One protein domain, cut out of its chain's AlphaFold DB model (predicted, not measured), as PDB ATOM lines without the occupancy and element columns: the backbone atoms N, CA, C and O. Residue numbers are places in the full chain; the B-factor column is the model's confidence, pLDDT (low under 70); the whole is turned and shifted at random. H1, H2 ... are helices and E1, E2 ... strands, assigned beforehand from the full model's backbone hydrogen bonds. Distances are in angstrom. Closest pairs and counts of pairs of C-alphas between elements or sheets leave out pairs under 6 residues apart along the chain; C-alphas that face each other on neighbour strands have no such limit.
ATOM      1  N   TYR A  24    -110.425 179.869 -70.080       87.44
ATOM      2  CA  TYR A  24    -109.724 179.361 -68.906       87.44
ATOM      3  C   TYR A  24    -110.579 178.387 -68.079       87.44
ATOM      4  O   TYR A  24    -110.147 177.255 -67.847       87.44
ATOM      5  N   GLN A  25    -111.788 178.787 -67.652       88.31
ATOM      6  CA  GLN A  25    -112.668 177.901 -66.877       88.31
ATOM      7  C   GLN A  25    -113.014 176.641 -67.673       88.31
ATOM      8  O   GLN A  25    -112.975 175.535 -67.133       88.31
ATOM      9  N   ARG A  26    -113.288 176.784 -68.975       87.06
ATOM     10  CA  ARG A  26    -113.587 175.636 -69.833       87.06
ATOM     11  C   ARG A  26    -112.415 174.670 -69.947       87.06
ATOM     12  O   ARG A  26    -112.620 173.467 -69.806       87.06
ATOM     13  N   ALA A  27    -111.198 175.176 -70.148       87.62
ATOM     14  CA  ALA A  27    -109.999 174.345 -70.166       87.62
ATOM     15  C   ALA A  27    -109.832 173.581 -68.842       87.62
ATOM     16  O   ALA A  27    -109.600 172.376 -68.864       87.62
ATOM     17  N   LYS A  28    -110.027 174.237 -67.690       89.12
ATOM     18  CA  LYS A  28    -109.972 173.578 -66.373       89.12
ATOM     19  C   LYS A  28    -111.015 172.468 -66.223       89.12
ATOM     20  O   LYS A  28    -110.657 171.371 -65.803       89.12
ATOM     21  N   ASN A  29    -112.262 172.715 -66.615       88.88
ATOM     22  CA  ASN A  29    -113.328 171.712 -66.536       88.88
ATOM     23  C   ASN A  29    -113.050 170.506 -67.450       88.88
ATOM     24  O   ASN A  29    -113.277 169.358 -67.068       88.88
ATOM     25  N   LEU A  30    -112.512 170.744 -68.651       87.75
ATOM     26  CA  LEU A  30    -112.101 169.671 -69.562       87.75
ATOM     27  C   LEU A  30    -110.977 168.818 -68.963       87.75
ATOM     28  O   LEU A  30    -111.033 167.594 -69.040       87.75
ATOM     29  N   LEU A  31    -110.002 169.447 -68.304       89.12
ATOM     30  CA  LEU A  31    -108.900 168.740 -67.641       89.12
ATOM     31  C   LEU A  31    -109.333 167.925 -66.418       89.12
ATOM     32  O   LEU A  31    -108.646 166.978 -66.051       89.12
ATOM     33  N   GLN A  32    -110.458 168.270 -65.791       87.31
ATOM     34  CA  GLN A  32    -111.034 167.490 -64.691       87.31
ATOM     35  C   GLN A  32    -111.835 166.279 -65.180       87.31
ATOM     36  O   GLN A  32    -111.979 165.304 -64.448       87.31
ATOM     37  N   THR A  33    -112.382 166.346 -66.395       83.75
ATOM     38  CA  THR A  33    -113.337 165.351 -66.910       83.75
ATOM     39  C   THR A  33    -112.705 164.331 -67.849       83.75
ATOM     40  O   THR A  33    -113.231 163.229 -67.983       83.75
ATOM     41  N   GLN A  34    -111.592 164.668 -68.506       82.38
ATOM     42  CA  GLN A  34    -110.923 163.796 -69.471       82.38
ATOM     43  C   GLN A  34    -109.400 163.934 -69.385       82.38
ATOM     44  O   GLN A  34    -108.862 164.985 -69.036       82.38
ATOM     45  N   SER A  35    -108.693 162.864 -69.755       84.50
ATOM     46  CA  SER A  35    -107.235 162.890 -69.875       84.50
ATOM     47  C   SER A  35    -106.837 163.467 -71.234       84.50
ATOM     48  O   SER A  35    -107.022 162.827 -72.269       84.50
ATOM     49  N   PHE A  36    -106.304 164.689 -71.226       86.44
ATOM     50  CA  PHE A  36    -105.769 165.355 -72.412       86.44
ATOM     51  C   PHE A  36    -104.260 165.536 -72.301       86.44
ATOM     52  O   PHE A  36    -103.745 165.927 -71.251       86.44
ATOM     53  N   GLN A  37    -103.554 165.383 -73.422       88.00
ATOM     54  CA  GLN A  37    -102.226 165.972 -73.550       88.00
ATOM     55  C   GLN A  37    -102.381 167.480 -73.781       88.00
ATOM     56  O   GLN A  37    -102.950 167.904 -74.788       88.00
ATOM     57  N   VAL A  38    -101.877 168.301 -72.858       89.88
ATOM     58  CA  VAL A  38    -102.041 169.760 -72.937       89.88
ATOM     59  C   VAL A  38    -100.855 170.407 -73.634       89.88
ATOM     60  O   VAL A  38     -99.711 170.252 -73.209       89.88
ATOM     61  N   ILE A  39    -101.128 171.166 -74.693       90.56
ATOM     62  CA  ILE A  39    -100.129 171.909 -75.454       90.56
ATOM     63  C   ILE A  39    -100.277 173.397 -75.142       90.56
ATOM     64  O   ILE A  39    -101.323 174.001 -75.375       90.56
ATOM     65  N   THR A  40     -99.201 173.999 -74.637       91.12
ATOM     66  CA  THR A  40     -99.130 175.415 -74.249       91.12
ATOM     67  C   THR A  40     -97.924 176.091 -74.909       91.12
ATOM     68  O   THR A  40     -96.912 175.431 -75.172       91.12
ATOM     69  N   PRO A  41     -98.004 177.388 -75.260       87.19
ATOM     70  CA  PRO A  41     -96.914 178.075 -75.956       87.19
ATOM     71  C   PRO A  41     -95.786 178.461 -75.000       87.19
ATOM     72  O   PRO A  41     -94.616 178.472 -75.374       87.19
ATOM     73  N   THR A  42     -96.125 178.761 -73.744       86.75
ATOM     74  CA  THR A  42     -95.196 179.314 -72.762       86.75
ATOM     75  C   THR A  42     -95.368 178.649 -71.399       86.75
ATOM     76  O   THR A  42     -96.397 178.047 -71.086       86.75
ATOM     77  N   ARG A  43     -94.330 178.750 -70.563       87.38
ATOM     78  CA  ARG A  43     -94.351 178.218 -69.194       87.38
ATOM     79  C   ARG A  43     -95.399 178.903 -68.301       87.38
ATOM     80  O   ARG A  43     -96.077 178.167 -67.591       87.38
ATOM     81  N   PRO A  44     -95.586 180.239 -68.337       89.81
ATOM     82  CA  PRO A  44     -96.643 180.890 -67.562       89.81
ATOM     83  C   PRO A  44     -98.033 180.330 -67.863       89.81
ATOM     84  O   PRO A  44     -98.771 180.016 -66.940       89.81
ATOM     85  N   VAL A  45     -98.356 180.103 -69.140       88.88
ATOM     86  CA  VAL A  45     -99.651 179.533 -69.542       88.88
ATOM     87  C   VAL A  45     -99.854 178.125 -68.965       88.88
ATOM     88  O   VAL A  45    -100.929 177.818 -68.453       88.88
ATOM     89  N   ALA A  46     -98.815 177.284 -68.996       89.81
ATOM     90  CA  ALA A  46     -98.852 175.951 -68.391       89.81
ATOM     91  C   ALA A  46     -99.082 176.008 -66.870       89.81
ATOM     92  O   ALA A  46     -99.918 175.276 -66.344       89.81
ATOM     93  N   ILE A  47     -98.389 176.920 -66.177       90.69
ATOM     94  CA  ILE A  47     -98.532 177.129 -64.728       90.69
ATOM     95  C   ILE A  47     -99.953 177.576 -64.384       90.69
ATOM     96  O   ILE A  47    -100.560 176.999 -63.486       90.69
ATOM     97  N   THR A  48    -100.518 178.533 -65.124       89.88
ATOM     98  CA  THR A  48    -101.904 178.991 -64.932       89.88
ATOM     99  C   THR A  48    -102.901 177.834 -65.041       89.88
ATOM    100  O   THR A  48    -103.844 177.724 -64.256       89.88
ATOM    101  N   LEU A  49    -102.672 176.907 -65.974       88.62
ATOM    102  CA  LEU A  49    -103.490 175.704 -66.111       88.62
ATOM    103  C   LEU A  49    -103.150 174.593 -65.108       88.62
ATOM    104  O   LEU A  49    -103.959 173.682 -64.943       88.62
ATOM    105  N   GLY A  50    -102.040 174.684 -64.374       89.25
ATOM    106  CA  GLY A  50    -101.587 173.648 -63.442       89.25
ATOM    107  C   GLY A  50    -101.149 172.359 -64.142       89.25
ATOM    108  O   GLY A  50    -101.376 171.278 -63.613       89.25
ATOM    109  N   VAL A  51    -100.575 172.467 -65.345       89.00
ATOM    110  CA  VAL A  51    -100.175 171.324 -66.187       89.00
ATOM    111  C   VAL A  51     -98.689 171.380 -66.538       89.00
ATOM    112  O   VAL A  51     -98.060 172.439 -66.481       89.00
ATOM    113  N   GLU A  52     -98.116 170.246 -66.948       85.75
ATOM    114  CA  GLU A  52     -96.752 170.220 -67.480       85.75
ATOM    115  C   GLU A  52     -96.671 170.955 -68.832       85.75
ATOM    116  O   GLU A  52     -97.566 170.876 -69.676       85.75
ATOM    117  N   ARG A  53     -95.573 171.684 -69.064       85.06
ATOM    118  CA  ARG A  53     -95.365 172.414 -70.317       85.06
ATOM    119  C   ARG A  53     -94.982 171.469 -71.458       85.06
ATOM    120  O   ARG A  53     -93.823 171.064 -71.566       85.06
ATOM    121  N   CYS A  54     -95.891 171.285 -72.409       84.38
ATOM    122  CA  CYS A  54     -95.593 170.718 -73.722       84.38
ATOM    123  C   CYS A  54     -95.801 171.770 -74.822       84.38
ATOM    124  O   CYS A  54     -96.890 172.314 -74.964       84.38
ATOM    125  N   MET A  55     -94.762 172.063 -75.611       88.31
ATOM    126  CA  MET A  55     -94.850 172.992 -76.748       88.31
ATOM    127  C   MET A  55     -95.134 172.230 -78.041       88.31
ATOM    128  O   MET A  55     -94.598 171.138 -78.231       88.31
ATOM    129  N   LEU A  56     -95.879 172.843 -78.965       89.44
ATOM    130  CA  LEU A  56     -96.195 172.246 -80.266       89.44
ATOM    131  C   LEU A  56     -94.920 171.856 -81.029       89.44
ATOM    132  O   LEU A  56     -94.807 170.744 -81.533       89.44
ATOM    133  N   LYS A  57     -93.904 172.726 -81.002       89.38
ATOM    134  CA  LYS A  57     -92.591 172.454 -81.604       89.38
ATOM    135  C   LYS A  57     -91.906 171.214 -81.015       89.38
ATOM    136  O   LYS A  57     -91.325 170.437 -81.760       89.38
ATOM    137  N   ARG A  58     -92.005 170.995 -79.697       90.06
ATOM    138  CA  ARG A  58     -91.415 169.818 -79.031       90.06
ATOM    139  C   ARG A  58     -92.152 168.533 -79.417       90.06
ATOM    140  O   ARG A  58     -91.511 167.499 -79.586       90.06
ATOM    141  N   LEU A  59     -93.475 168.602 -79.572       89.75
ATOM    142  CA  LEU A  59     -94.273 167.477 -80.060       89.75
ATOM    143  C   LEU A  59     -93.884 167.111 -81.499       89.75
ATOM    144  O   LEU A  59     -93.594 165.949 -81.767       89.75
ATOM    145  N   ALA A  60     -93.791 168.110 -82.380       92.31
ATOM    146  CA  ALA A  60     -93.358 167.935 -83.764       92.31
ATOM    147  C   ALA A  60     -91.949 167.328 -83.857       92.31
ATOM    148  O   ALA A  60     -91.746 166.349 -84.567       92.31
ATOM    149  N   GLN A  61     -90.991 167.837 -83.074       93.94
ATOM    150  CA  GLN A  61     -89.640 167.270 -82.996       93.94
ATOM    151  C   GLN A  61     -89.654 165.807 -82.539       93.94
ATOM    152  O   GLN A  61     -89.021 164.971 -83.167       93.94
ATOM    153  N   SER A  62     -90.410 165.477 -81.487       91.88
ATOM    154  CA  SER A  62     -90.533 164.097 -80.993       91.88
ATOM    155  C   SER A  62     -91.137 163.150 -82.036       91.88
ATOM    156  O   SER A  62     -90.719 161.998 -82.153       91.88
ATOM    157  N   GLN A  63     -92.116 163.613 -82.817       92.12
ATOM    158  CA  GLN A  63     -92.655 162.844 -83.937       92.12
ATOM    159  C   GLN A  63     -91.593 162.636 -85.019       92.12
ATOM    160  O   GLN A  63     -91.306 161.497 -85.363       92.12
ATOM    161  N   LEU A  64     -90.943 163.702 -85.478       95.19
ATOM    162  CA  LEU A  64     -89.907 163.643 -86.510       95.19
ATOM    163  C   LEU A  64     -88.733 162.732 -86.127       95.19
ATOM    164  O   LEU A  64     -88.313 161.907 -86.935       95.19
ATOM    165  N   SER A  65     -88.269 162.799 -84.878       94.81
ATOM    166  CA  SER A  65     -87.188 161.946 -84.373       94.81
ATOM    167  C   SER A  65     -87.533 160.460 -84.381       94.81
ATOM    168  O   SER A  65     -86.661 159.643 -84.663       94.81
ATOM    169  N   ARG A  66     -88.801 160.088 -84.162       93.31
ATOM    170  CA  ARG A  66     -89.251 158.691 -84.315       93.31
ATOM    171  C   ARG A  66     -89.175 158.197 -85.764       93.31
ATOM    172  O   ARG A  66     -89.078 156.996 -85.979       93.31
ATOM    173  N   HIS A  67     -89.169 159.111 -86.735       93.81
ATOM    174  CA  HIS A  67     -88.991 158.828 -88.162       93.81
ATOM    175  C   HIS A  67     -87.557 159.095 -88.658       93.81
ATOM    176  O   HIS A  67     -87.340 159.209 -89.860       93.81
ATOM    177  N   GLY A  68     -86.578 159.215 -87.753       95.50
ATOM    178  CA  GLY A  68     -85.163 159.391 -88.101       95.50
ATOM    179  C   GLY A  68     -84.748 160.822 -88.456       95.50
ATOM    180  O   GLY A  68     -83.578 161.055 -88.736       95.50
ATOM    181  N   TRP A  69     -85.667 161.789 -88.405       97.44
ATOM    182  CA  TRP A  69     -85.363 163.195 -88.672       97.44
ATOM    183  C   TRP A  69     -84.865 163.919 -87.421       97.44
ATOM    184  O   TRP A  69     -85.384 163.735 -86.316       97.44
ATOM    185  N   HIS A  70     -83.910 164.828 -87.592       96.56
ATOM    186  CA  HIS A  70     -83.412 165.678 -86.511       96.56
ATOM    187  C   HIS A  70     -83.322 167.142 -86.937       96.56
ATOM    188  O   HIS A  70     -83.350 167.481 -88.116       96.56
ATOM    189  N   ASP A 161    -100.602 159.036 -84.510       79.31
ATOM    190  CA  ASP A 161    -101.577 158.295 -83.722       79.31
ATOM    191  C   ASP A 161    -102.648 159.268 -83.209       79.31
ATOM    192  O   ASP A 161    -102.289 160.317 -82.651       79.31
ATOM    193  N   PRO A 162    -103.944 158.935 -83.322       79.44
ATOM    194  CA  PRO A 162    -105.004 159.742 -82.743       79.44
ATOM    195  C   PRO A 162    -104.784 159.935 -81.239       79.44
ATOM    196  O   PRO A 162    -104.656 158.971 -80.482       79.44
ATOM    197  N   ARG A 163    -104.743 161.193 -80.792       80.25
ATOM    198  CA  ARG A 163    -104.587 161.562 -79.379       80.25
ATOM    199  C   ARG A 163    -105.579 162.651 -79.008       80.25
ATOM    200  O   ARG A 163    -105.807 163.582 -79.777       80.25
ATOM    201  N   ALA A 164    -106.132 162.559 -77.802       84.69
ATOM    202  CA  ALA A 164    -106.910 163.641 -77.219       84.69
ATOM    203  C   ALA A 164    -105.950 164.761 -76.782       84.69
ATOM    204  O   ALA A 164    -105.184 164.609 -75.828       84.69
ATOM    205  N   ILE A 165    -105.973 165.882 -77.502       86.81
ATOM    206  CA  ILE A 165    -105.083 167.023 -77.273       86.81
ATOM    207  C   ILE A 165    -105.914 168.251 -76.903       86.81
ATOM    208  O   ILE A 165    -106.902 168.558 -77.566       86.81
ATOM    209  N   LEU A 166    -105.473 168.981 -75.878       88.38
ATOM    210  CA  LEU A 166    -105.992 170.304 -75.534       88.38
ATOM    211  C   LEU A 166    -104.929 171.358 -75.858       88.38
ATOM    212  O   LEU A 166    -103.887 171.411 -75.208       88.38
ATOM    213  N   VAL A 167    -105.188 172.216 -76.844       88.38
ATOM    214  CA  VAL A 167    -104.303 173.341 -77.186       88.38
ATOM    215  C   VAL A 167    -104.826 174.605 -76.511       88.38
ATOM    216  O   VAL A 167    -105.973 174.984 -76.727       88.38
ATOM    217  N   TYR A 168    -103.995 175.272 -75.708       88.00
ATOM    218  CA  TYR A 168    -104.401 176.473 -74.972       88.00
ATOM    219  C   TYR A 168    -103.350 177.585 -75.045       88.00
ATOM    220  O   TYR A 168    -102.156 177.347 -74.859       88.00
TER     221      TYR A 168
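What this domain is: This is residues 24 to 70 and 161 to 168 of the 177 residues of an uncharacterized protein of Cyanothece sp. (strain PCC 7425 / ATCC 29141) (UniProt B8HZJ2). Two short strands, E1 and E2, run side by side near the middle of a flat, elongated piece, with helix H1 towards one end and helix H3 reaching away towards the other, where residues 63 to 68 stick out. H2 stands at a steep angle to H1, and its last residue, Leu 49, is the part that comes nearest to H1. The printed part has 55 residues, with three named helices and two named strands in the order H1, E1, H2, H3, E2; the two strands make one parallel sheet. The class is mostly helix, and the whole is only just loose, close to compact, with a radius of gyration of the C-alphas of 12.5 A and spans of 39 by 24 by 12 A.

How they stand to each other: Start with H1, residues 24 to 33, and look from Lys 28 to Leu 49 in H2, residues 43 to 49: these are their closest C-alphas, 6.8 A apart. H1 and H2 only just touch, with 3 pairs of C-alphas within 8 A, and run the same way at a steep tilt of 67 degrees. Next find E1, residues 37 to 39, and E2, residues 165 to 167, which are parallel neighbours at 21 degrees. The C-alphas of 38 and 166 face each other at 4.8 A; N 39 and O 166 are within hydrogen-bond range at 2.8 A, as are N 166 and O 37 at 3.0 A. The closest C-alphas of H1 and E2 are those of Ala 27 and Leu 166, 7.8 A apart. From Ile 39 in E1, look to Leu 56 in H3, residues 56 to 66: their C-alphas, the closest of the two elements, are 6.2 A apart. H3 touches no helix; H1 and H3 are apart, and so are H2 and H3. In H1, H2 and H3 every O i to N i+4 pair is within hydrogen-bond range.

Where its parts are: Find C-alpha 24 at (-109.724, 179.361, -68.906); from there H1 runs 14.6 A to C-alpha 33. E1 begins at C-alpha 37, (-102.226, 165.972, -73.550), and covers 6.6 A. H2, from Arg 43 to Leu 49, is 10.0 A long. H3, the longest helix by residues, runs 15.8 A from Leu 56 to Arg 66. E2 covers 6.4 A and ends at C-alpha 167, (-104.303, 173.341, -77.186).

The domain as a whole: The C-alphas of Gln 25 and Gly 68, the two farthest apart, are 39.4 A from each other. Residues 71 to 160 are not printed, and C-alphas 70 and 161 stand 19.8 A apart across this cut, which lies in the link from H3 to E2. Of the links that are printed whole, H1 to E1 and E1 to H2 are tight, and H2 to H3 is short. The mean pLDDT of the printed part is 88.7, and no printed residue is under 70.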